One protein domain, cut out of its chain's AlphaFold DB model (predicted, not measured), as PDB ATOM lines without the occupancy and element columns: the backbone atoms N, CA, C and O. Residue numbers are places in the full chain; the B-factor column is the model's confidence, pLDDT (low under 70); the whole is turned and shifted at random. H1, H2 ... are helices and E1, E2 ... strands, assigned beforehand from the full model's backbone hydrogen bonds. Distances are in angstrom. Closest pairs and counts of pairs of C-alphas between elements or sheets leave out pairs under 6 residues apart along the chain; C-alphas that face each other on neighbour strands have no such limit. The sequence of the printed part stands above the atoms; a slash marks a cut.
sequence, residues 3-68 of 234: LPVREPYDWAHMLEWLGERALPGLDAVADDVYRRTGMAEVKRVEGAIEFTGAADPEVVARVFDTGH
ATOM      1  N   LEU A   3     188.977 224.956 265.412       98.44
ATOM      2  CA  LEU A   3     187.784 224.257 264.945       98.44
ATOM      3  C   LEU A   3     186.728 225.303 264.577       98.44
ATOM      4  O   LEU A   3     186.259 226.004 265.475       98.44
ATOM      5  N   PRO A   4     186.369 225.454 263.290       98.38
ATOM      6  CA  PRO A   4     185.326 226.387 262.880       98.38
ATOM      7  C   PRO A   4     183.997 226.092 263.578       98.38
ATOM      8  O   PRO A   4     183.656 224.929 263.803       98.38
ATOM      9  N   VAL A   5     183.241 227.145 263.879       98.25
ATOM     10  CA  VAL A   5     181.863 227.050 264.367       98.25
ATOM     11  C   VAL A   5     180.951 227.917 263.507       98.25
ATOM     12  O   VAL A   5     181.378 228.929 262.957       98.25
ATOM     13  N   ARG A   6     179.684 227.517 263.378       98.00
ATOM     14  CA  ARG A   6     178.648 228.336 262.735       98.00
ATOM     15  C   ARG A   6     177.979 229.234 263.768       98.00
ATOM     16  O   ARG A   6     177.637 228.748 264.841       98.00
ATOM     17  N   GLU A   7     177.789 230.507 263.443       96.81
ATOM     18  CA  GLU A   7     177.092 231.458 264.313       96.81
ATOM     19  C   GLU A   7     175.563 231.315 264.215       96.81
ATOM     20  O   GLU A   7     175.057 230.920 263.162       96.81
ATOM     21  N   PRO A   8     174.813 231.680 265.272       97.00
ATOM     22  CA  PRO A   8     175.301 232.081 266.598       97.00
ATOM     23  C   PRO A   8     175.918 230.917 267.401       97.00
ATOM     24  O   PRO A   8     175.534 229.755 267.248       97.00
ATOM     25  N   TYR A   9     176.867 231.227 268.287       98.31
ATOM     26  CA  TYR A   9     177.419 230.285 269.265       98.31
ATOM     27  C   TYR A   9     177.440 230.908 270.668       98.31
ATOM     28  O   TYR A   9     178.200 231.843 270.929       98.31
ATOM     29  N   ASP A  10     176.663 230.348 271.598       97.88
ATOM     30  CA  ASP A  10     176.624 230.803 272.990       97.88
ATOM     31  C   ASP A  10     177.758 230.175 273.821       97.88
ATOM     32  O   ASP A  10     177.629 229.111 274.438       97.88
ATOM     33  N   TRP A  11     178.918 230.834 273.791       98.31
ATOM     34  CA  TRP A  11     180.108 230.399 274.523       98.31
ATOM     35  C   TRP A  11     179.964 230.559 276.040       98.31
ATOM     36  O   TRP A  11     180.439 229.703 276.789       98.31
ATOM     37  N   ALA A  12     179.265 231.602 276.493       97.81
ATOM     38  CA  ALA A  12     179.069 231.861 277.913       97.81
ATOM     39  C   ALA A  12     178.267 230.724 278.558       97.81
ATOM     40  O   ALA A  12     178.714 230.144 279.549       97.81
ATOM     41  N   HIS A  13     177.158 230.320 277.933       97.56
ATOM     42  CA  HIS A  13     176.374 229.180 278.396       97.56
ATOM     43  C   HIS A  13     177.160 227.857 278.321       97.56
ATOM     44  O   HIS A  13     177.070 227.025 279.225       97.56
ATOM     45  N   MET A  14     177.963 227.643 277.269       98.50
ATOM     46  CA  MET A  14     178.829 226.459 277.167       98.50
ATOM     47  C   MET A  14     179.790 226.358 278.364       98.50
ATOM     48  O   MET A  14     179.905 225.294 278.983       98.50
ATOM     49  N   LEU A  15     180.453 227.462 278.714       98.38
ATOM     50  CA  LEU A  15     181.367 227.528 279.852       98.38
ATOM     51  C   LEU A  15     180.652 227.391 281.192       98.38
ATOM     52  O   LEU A  15     181.130 226.643 282.045       98.38
ATOM     53  N   GLU A  16     179.516 228.061 281.374       97.44
ATOM     54  CA  GLU A  16     178.688 227.937 282.574       97.44
ATOM     55  C   GLU A  16     178.292 226.475 282.797       97.44
ATOM     56  O   GLU A  16     178.597 225.890 283.840       97.44
ATOM     57  N   TRP A  17     177.728 225.829 281.772       97.00
ATOM     58  CA  TRP A  17     177.274 224.448 281.855       97.00
ATOM     59  C   TRP A  17     178.399 223.474 282.230       97.00
ATOM     60  O   TRP A  17     178.213 222.571 283.063       97.00
ATOM     61  N   LEU A  18     179.558 223.601 281.575       97.44
ATOM     62  CA  LEU A  18     180.724 222.758 281.839       97.44
ATOM     63  C   LEU A  18     181.337 223.072 283.211       97.44
ATOM     64  O   LEU A  18     181.692 222.143 283.938       97.44
ATOM     65  N   GLY A  19     181.403 224.346 283.599       96.94
ATOM     66  CA  GLY A  19     181.925 224.817 284.883       96.94
ATOM     67  C   GLY A  19     181.100 224.333 286.074       96.94
ATOM     68  O   GLY A  19     181.650 223.813 287.051       96.94
ATOM     69  N   GLU A  20     179.771 224.369 285.960       95.56
ATOM     70  CA  GLU A  20     178.844 223.796 286.940       95.56
ATOM     71  C   GLU A  20     179.078 222.309 287.190       95.56
ATOM     72  O   GLU A  20     178.708 221.812 288.253       95.56
ATOM     73  N   ARG A  21     179.667 221.594 286.225       94.94
ATOM     74  CA  ARG A  21     179.928 220.148 286.257       94.94
ATOM     75  C   ARG A  21     181.417 219.821 286.366       94.94
ATOM     76  O   ARG A  21     181.758 218.642 286.419       94.94
ATOM     77  N   ALA A  22     182.299 220.814 286.446       95.06
ATOM     78  CA  ALA A  22     183.743 220.614 286.477       95.06
ATOM     79  C   ALA A  22     184.173 219.768 287.688       95.06
ATOM     80  O   ALA A  22     183.725 220.014 288.817       95.06
ATOM     81  N   LEU A  23     185.038 218.772 287.480       93.25
ATOM     82  CA  LEU A  23     185.645 218.028 288.585       93.25
ATOM     83  C   LEU A  23     186.970 218.680 288.991       93.25
ATOM     84  O   LEU A  23     187.862 218.782 288.147       93.25
ATOM     85  N   PRO A  24     187.133 219.092 290.265       89.62
ATOM     86  CA  PRO A  24     188.385 219.670 290.739       89.62
ATOM     87  C   PRO A  24     189.587 218.782 290.404       89.62
ATOM     88  O   PRO A  24     189.578 217.581 290.670       89.62
ATOM     89  N   GLY A  25     190.613 219.378 289.800       88.81
ATOM     90  CA  GLY A  25     191.822 218.679 289.355       88.81
ATOM     91  C   GLY A  25     191.740 218.072 287.950       88.81
ATOM     92  O   GLY A  25     192.792 217.860 287.348       88.81
ATOM     93  N   LEU A  26     190.538 217.861 287.397       93.31
ATOM     94  CA  LEU A  26     190.337 217.406 286.014       93.31
ATOM     95  C   LEU A  26     189.898 218.537 285.090       93.31
ATOM     96  O   LEU A  26     190.444 218.675 284.002       93.31
ATOM     97  N   ASP A  27     188.927 219.336 285.524       95.00
ATOM     98  CA  ASP A  27     188.309 220.391 284.732       95.00
ATOM     99  C   ASP A  27     188.383 221.727 285.481       95.00
ATOM    100  O   ASP A  27     188.211 221.773 286.703       95.00
ATOM    101  N   ALA A  28     188.563 222.822 284.750       96.38
ATOM    102  CA  ALA A  28     188.430 224.173 285.280       96.38
ATOM    103  C   ALA A  28     187.872 225.121 284.217       96.38
ATOM    104  O   ALA A  28     188.164 224.977 283.032       96.38
ATOM    105  N   VAL A  29     187.098 226.109 284.658       97.75
ATOM    106  CA  VAL A  29     186.666 227.244 283.839       97.75
ATOM    107  C   VAL A  29     187.131 228.506 284.546       97.75
ATOM    108  O   VAL A  29     186.803 228.703 285.715       97.75
ATOM    109  N   ALA A  30     187.933 229.315 283.862       96.56
ATOM    110  CA  ALA A  30     188.421 230.598 284.356       96.56
ATOM    111  C   ALA A  30     188.813 231.484 283.171       96.56
ATOM    112  O   ALA A  30     189.345 230.972 282.187       96.56
ATOM    113  N   ASP A  31     188.573 232.790 283.288       95.69
ATOM    114  CA  ASP A  31     188.983 233.804 282.305       95.69
ATOM    115  C   ASP A  31     188.502 233.518 280.872       95.69
ATOM    116  O   ASP A  31     189.256 233.663 279.917       95.69
ATOM    117  N   ASP A  32     187.248 233.074 280.724       97.50
ATOM    118  CA  ASP A  32     186.639 232.686 279.436       97.50
ATOM    119  C   ASP A  32     187.326 231.491 278.732       97.50
ATOM    120  O   ASP A  32     187.182 231.257 277.529       97.50
ATOM    121  N   VAL A  33     188.062 230.688 279.508       98.31
ATOM    122  CA  VAL A  33     188.795 229.508 279.047       98.31
ATOM    123  C   VAL A  33     188.342 228.264 279.805       98.31
ATOM    124  O   VAL A  33     188.321 228.231 281.039       98.31
ATOM    125  N   TYR A  34     188.047 227.198 279.063       98.62
ATOM    126  CA  TYR A  34     187.866 225.858 279.612       98.62
ATOM    127  C   TYR A  34     189.190 225.088 279.577       98.62
ATOM    128  O   TYR A  34     189.879 225.045 278.559       98.62
ATOM    129  N   ARG A  35     189.536 224.417 280.675       98.12
ATOM    130  CA  ARG A  35     190.728 223.575 280.795       98.12
ATOM    131  C   ARG A  35     190.341 222.165 281.201       98.12
ATOM    132  O   ARG A  35     189.641 221.979 282.192       98.12
ATOM    133  N   ARG A  36     190.877 221.184 280.480       96.38
ATOM    134  CA  ARG A  36     190.915 219.771 280.850       96.38
ATOM    135  C   ARG A  36     192.364 219.391 281.132       96.38
ATOM    136  O   ARG A  36     193.178 219.336 280.208       96.38
ATOM    137  N   THR A  37     192.694 219.142 282.397       93.44
ATOM    138  CA  THR A  37     194.058 218.869 282.869       93.44
ATOM    139  C   THR A  37     194.741 217.799 282.022       93.44
ATOM    140  O   THR A  37     194.231 216.693 281.864       93.44
ATOM    141  N   GLY A  38     195.909 218.140 281.471       89.75
ATOM    142  CA  GLY A  38     196.720 217.233 280.655       89.75
ATOM    143  C   GLY A  38     196.157 216.919 279.265       89.75
ATOM    144  O   GLY A  38     196.805 216.190 278.521       89.75
ATOM    145  N   MET A  39     194.988 217.455 278.894       93.69
ATOM    146  CA  MET A  39     194.350 217.180 277.603       93.69
ATOM    147  C   MET A  39     194.193 218.432 276.751       93.69
ATOM    148  O   MET A  39     194.658 218.428 275.614       93.69
ATOM    149  N   ALA A  40     193.552 219.484 277.268       97.12
ATOM    150  CA  ALA A  40     193.277 220.670 276.469       97.12
ATOM    151  C   ALA A  40     193.117 221.956 277.283       97.12
ATOM    152  O   ALA A  40     192.544 221.949 278.370       97.12
ATOM    153  N   GLU A  41     193.535 223.070 276.695       98.44
ATOM    154  CA  GLU A  41     193.057 224.411 277.029       98.44
ATOM    155  C   GLU A  41     192.266 224.936 275.830       98.44
ATOM    156  O   GLU A  41     192.760 224.874 274.705       98.44
ATOM    157  N   VAL A  42     191.033 225.389 276.052       98.75
ATOM    158  CA  VAL A  42     190.043 225.677 275.011       98.75
ATOM    159  C   VAL A  42     189.428 227.050 275.241       98.75
ATOM    160  O   VAL A  42     188.908 227.326 276.323       98.75
ATOM    161  N   LYS A  43     189.445 227.892 274.212       98.44
ATOM    162  CA  LYS A  43     188.864 229.235 274.240       98.44
ATOM    163  C   LYS A  43     188.112 229.532 272.951       98.44
ATOM    164  O   LYS A  43     188.396 228.966 271.891       98.44
ATOM    165  N   ARG A  44     187.185 230.475 273.027       98.06
ATOM    166  CA  ARG A  44     186.482 230.994 271.860       98.06
ATOM    167  C   ARG A  44     187.312 232.074 271.166       98.06
ATOM    168  O   ARG A  44     187.937 232.910 271.808       98.06
ATOM    169  N   VAL A  45     187.307 232.047 269.839       97.69
ATOM    170  CA  VAL A  45     187.844 233.102 268.971       97.69
ATOM    171  C   VAL A  45     186.812 233.419 267.887       97.69
ATOM    172  O   VAL A  45     185.791 232.742 267.771       97.69
ATOM    173  N   GLU A  46     187.050 234.443 267.074       95.94
ATOM    174  CA  GLU A  46     186.136 234.784 265.983       95.94
ATOM    175  C   GLU A  46     185.936 233.592 265.023       95.94
ATOM    176  O   GLU A  46     186.905 233.025 264.497       95.94
ATOM    177  N   GLY A  47     184.670 233.180 264.861       96.44
ATOM    178  CA  GLY A  47     184.223 232.096 263.977       96.44
ATOM    179  C   GLY A  47     184.731 230.690 264.323       96.44
ATOM    180  O   GLY A  47     184.560 229.767 263.526       96.44
ATOM    181  N   ALA A  48     185.396 230.493 265.466       98.38
ATOM    182  CA  ALA A  48     185.999 229.205 265.806       98.38
ATOM    183  C   ALA A  48     186.200 229.004 267.312       98.38
ATOM    184  O   ALA A  48     186.213 229.941 268.105       98.38
ATOM    185  N   ILE A  49     186.455 227.758 267.693       98.38
ATOM    186  CA  ILE A  49     187.056 227.399 268.975       98.38
ATOM    187  C   ILE A  49     188.536 227.104 268.741       98.38
ATOM    188  O   ILE A  49     188.894 226.323 267.859       98.38
ATOM    189  N   GLU A  50     189.408 227.736 269.519       98.56
ATOM    190  CA  GLU A  50     190.839 227.456 269.530       98.56
ATOM    191  C   GLU A  50     191.181 226.583 270.734       98.56
ATOM    192  O   GLU A  50     190.719 226.837 271.846       98.56
ATOM    193  N   PHE A  51     192.018 225.568 270.522       98.44
ATOM    194  CA  PHE A  51     192.535 224.758 271.615       98.44
ATOM    195  C   PHE A  51     194.012 224.398 271.461       98.44
ATOM    196  O   PHE A  51     194.537 224.274 270.349       98.44
ATOM    197  N   THR A  52     194.681 224.197 272.591       98.19
ATOM    198  CA  THR A  52     196.040 223.648 272.703       98.19
ATOM    199  C   THR A  52     196.009 222.386 273.564       98.19
ATOM    200  O   THR A  52     195.048 222.175 274.297       98.19
ATOM    201  N   GLY A  53     197.039 221.538 273.478       95.75
ATOM    202  CA  GLY A  53     197.149 220.305 274.265       95.75
ATOM    203  C   GLY A  53     197.197 219.038 273.410       95.75
ATOM    204  O   GLY A  53     197.408 219.101 272.202       95.75
ATOM    205  N   ALA A  54     197.041 217.888 274.066       95.19
ATOM    206  CA  ALA A  54     197.167 216.555 273.472       95.19
ATOM    207  C   ALA A  54     195.820 215.926 273.070       95.19
ATOM    208  O   ALA A  54     195.790 214.787 272.608       95.19
ATOM    209  N   ALA A  55     194.705 216.623 273.296       96.06
ATOM    210  CA  ALA A  55     193.384 216.126 272.944       96.06
ATOM    211  C   ALA A  55     193.213 215.936 271.433       96.06
ATOM    212  O   ALA A  55     193.609 216.787 270.636       96.06
ATOM    213  N   ASP A  56     192.529 214.853 271.067       96.75
ATOM    214  CA  ASP A  56     192.060 214.623 269.706       96.75
ATOM    215  C   ASP A  56     191.083 215.748 269.285       96.75
ATOM    216  O   ASP A  56     190.118 216.020 270.017       96.75
ATOM    217  N   PRO A  57     191.294 216.402 268.125       97.81
ATOM    218  CA  PRO A  57     190.387 217.419 267.598       97.81
ATOM    219  C   PRO A  57     188.928 216.969 267.501       97.81
ATOM    220  O   PRO A  57     188.035 217.784 267.723       97.81
ATOM    221  N   GLU A  58     188.664 215.696 267.209       96.81
ATOM    222  CA  GLU A  58     187.306 215.160 267.139       96.81
ATOM    223  C   GLU A  58     186.650 215.082 268.519       96.81
ATOM    224  O   GLU A  58     185.450 215.330 268.652       96.81
ATOM    225  N   VAL A  59     187.420 214.774 269.568       97.31
ATOM    226  CA  VAL A  59     186.919 214.809 270.950       97.31
ATOM    227  C   VAL A  59     186.558 216.243 271.320       97.31
ATOM    228  O   VAL A  59     185.458 216.480 271.815       97.31
ATOM    229  N   VAL A  60     187.431 217.211 271.020       98.31
ATOM    230  CA  VAL A  60     187.147 218.636 271.260       98.31
ATOM    231  C   VAL A  60     185.902 219.070 270.478       98.31
ATOM    232  O   VAL A  60     184.984 219.651 271.055       98.31
ATOM    233  N   ALA A  61     185.804 218.713 269.196       98.25
ATOM    234  CA  ALA A  61     184.641 219.014 268.366       98.25
ATOM    235  C   ALA A  61     183.334 218.457 268.956       98.25
ATOM    236  O   ALA A  61     182.313 219.140 268.921       98.25
ATOM    237  N   ARG A  62     183.354 217.251 269.543       97.50
ATOM    238  CA  ARG A  62     182.188 216.650 270.217       97.50
ATOM    239  C   ARG A  62     181.865 217.304 271.556       97.50
ATOM    240  O   ARG A  62     180.691 217.525 271.840       97.50
ATOM    241  N   VAL A  63     182.870 217.612 272.382       98.31
ATOM    242  CA  VAL A  63     182.680 218.292 273.679       98.31
ATOM    243  C   VAL A  63     182.008 219.647 273.476       98.31
ATOM    244  O   VAL A  63     181.076 219.980 274.206       98.31
ATOM    245  N   PHE A  64     182.443 220.393 272.463       98.62
ATOM    246  CA  PHE A  64     181.976 221.751 272.202       98.62
ATOM    247  C   PHE A  64     180.983 221.853 271.042       98.62
ATOM    248  O   PHE A  64     180.623 222.956 270.641       98.62
ATOM    249  N   ASP A  65     180.519 220.726 270.507       98.56
ATOM    250  CA  ASP A  65     179.478 220.673 269.477       98.56
ATOM    251  C   ASP A  65     179.755 221.571 268.254       98.56
ATOM    252  O   ASP A  65     178.873 222.266 267.743       98.56
ATOM    253  N   THR A  66     181.011 221.617 267.802       98.31
ATOM    254  CA  THR A  66     181.465 222.614 266.814       98.31
ATOM    255  C   THR A  66     180.834 222.417 265.438       98.31
ATOM    256  O   THR A  66     180.677 223.376 264.686       98.31
ATOM    257  N   GLY A  67     180.442 221.182 265.117       96.81
ATOM    258  CA  GLY A  67     179.839 220.820 263.834       96.81
ATOM    259  C   GLY A  67     178.370 221.223 263.673       96.81
ATOM    260  O   GLY A  67     177.884 221.233 262.540       96.81
ATOM    261  N   HIS A  68     177.661 221.559 264.758       97.62
ATOM    262  CA  HIS A  68     176.243 221.908 264.673       97.62
ATOM    263  C   HIS A  68     176.020 223.215 263.897       97.62
ATOM    264  O   HIS A  68     176.751 224.198 264.075       97.62
TER     265      HIS A  68
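This is residues 3 to 68 of the 234 residues of a protein of Solirubrobacterales bacterium (UniProt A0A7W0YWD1). A twisted antiparallel sheet of four strands, order E1 - E2 - E3 - E4, has helix H1 packed over its E1 and E2 part, while the short helix H2 only grazes it near E4 and E3. The strands form a meander, each the antiparallel neighbour of the one before, and residues 3 to 4 pair beside E4. The printed part has 66 residues, with H1, E1, E2, E3, E4 and H2 in chain order, a mixed class of helices and strands. It is compact and rounded, with a radius of gyration of the C-alphas of 11.0 A and spans of 31 by 23 by 18 A.

E3, residues 40 to 45, is 15.5 A long and begins at C-alpha 40 (193.277, 220.670, 276.469). E4 is residues 48 to 53, 16.6 A; E2 is residues 33 to 36 and E1 residues 27 to 30. H1, residues 11 to 19, runs 11.9 A from C-alpha 11 (180.108, 230.399, 274.523). H2, residues 57 to 63, spans 9.9 A and ends at C-alpha 63 (182.680, 218.292, 273.679).

E3 and E4 are a hairpin at 158 degrees, with N 43 and O 50 2.9 A apart, within hydrogen-bond range. In the hairpin E2 and E3, N 36 and O 40 are 2.8 A apart; in that of E1 and E2, N 35 and O 28 are 2.8 A apart, both within hydrogen-bond range. H1 is on the sheet at a height of 8.8 A and lies over E2, only just not over E1, on which 2 of its C-alphas fall. It runs slantwise to the strands, at 36 degrees to E2 on the local plane. The closest C-alphas of H1 and E1 are those of Gly 19 and Val 29, 5.4 A apart. H2 only grazes the sheet with residues 57 to 61, and H1 and H2 are apart. In both helices every O i to N i+4 pair is within hydrogen-bond range.

The two C-alphas farthest apart, of Glu 7 and Gly 25, are 31.7 A apart. The printed part has no cut and no long link. Its mean pLDDT is 96.8, and no printed residue is under 70.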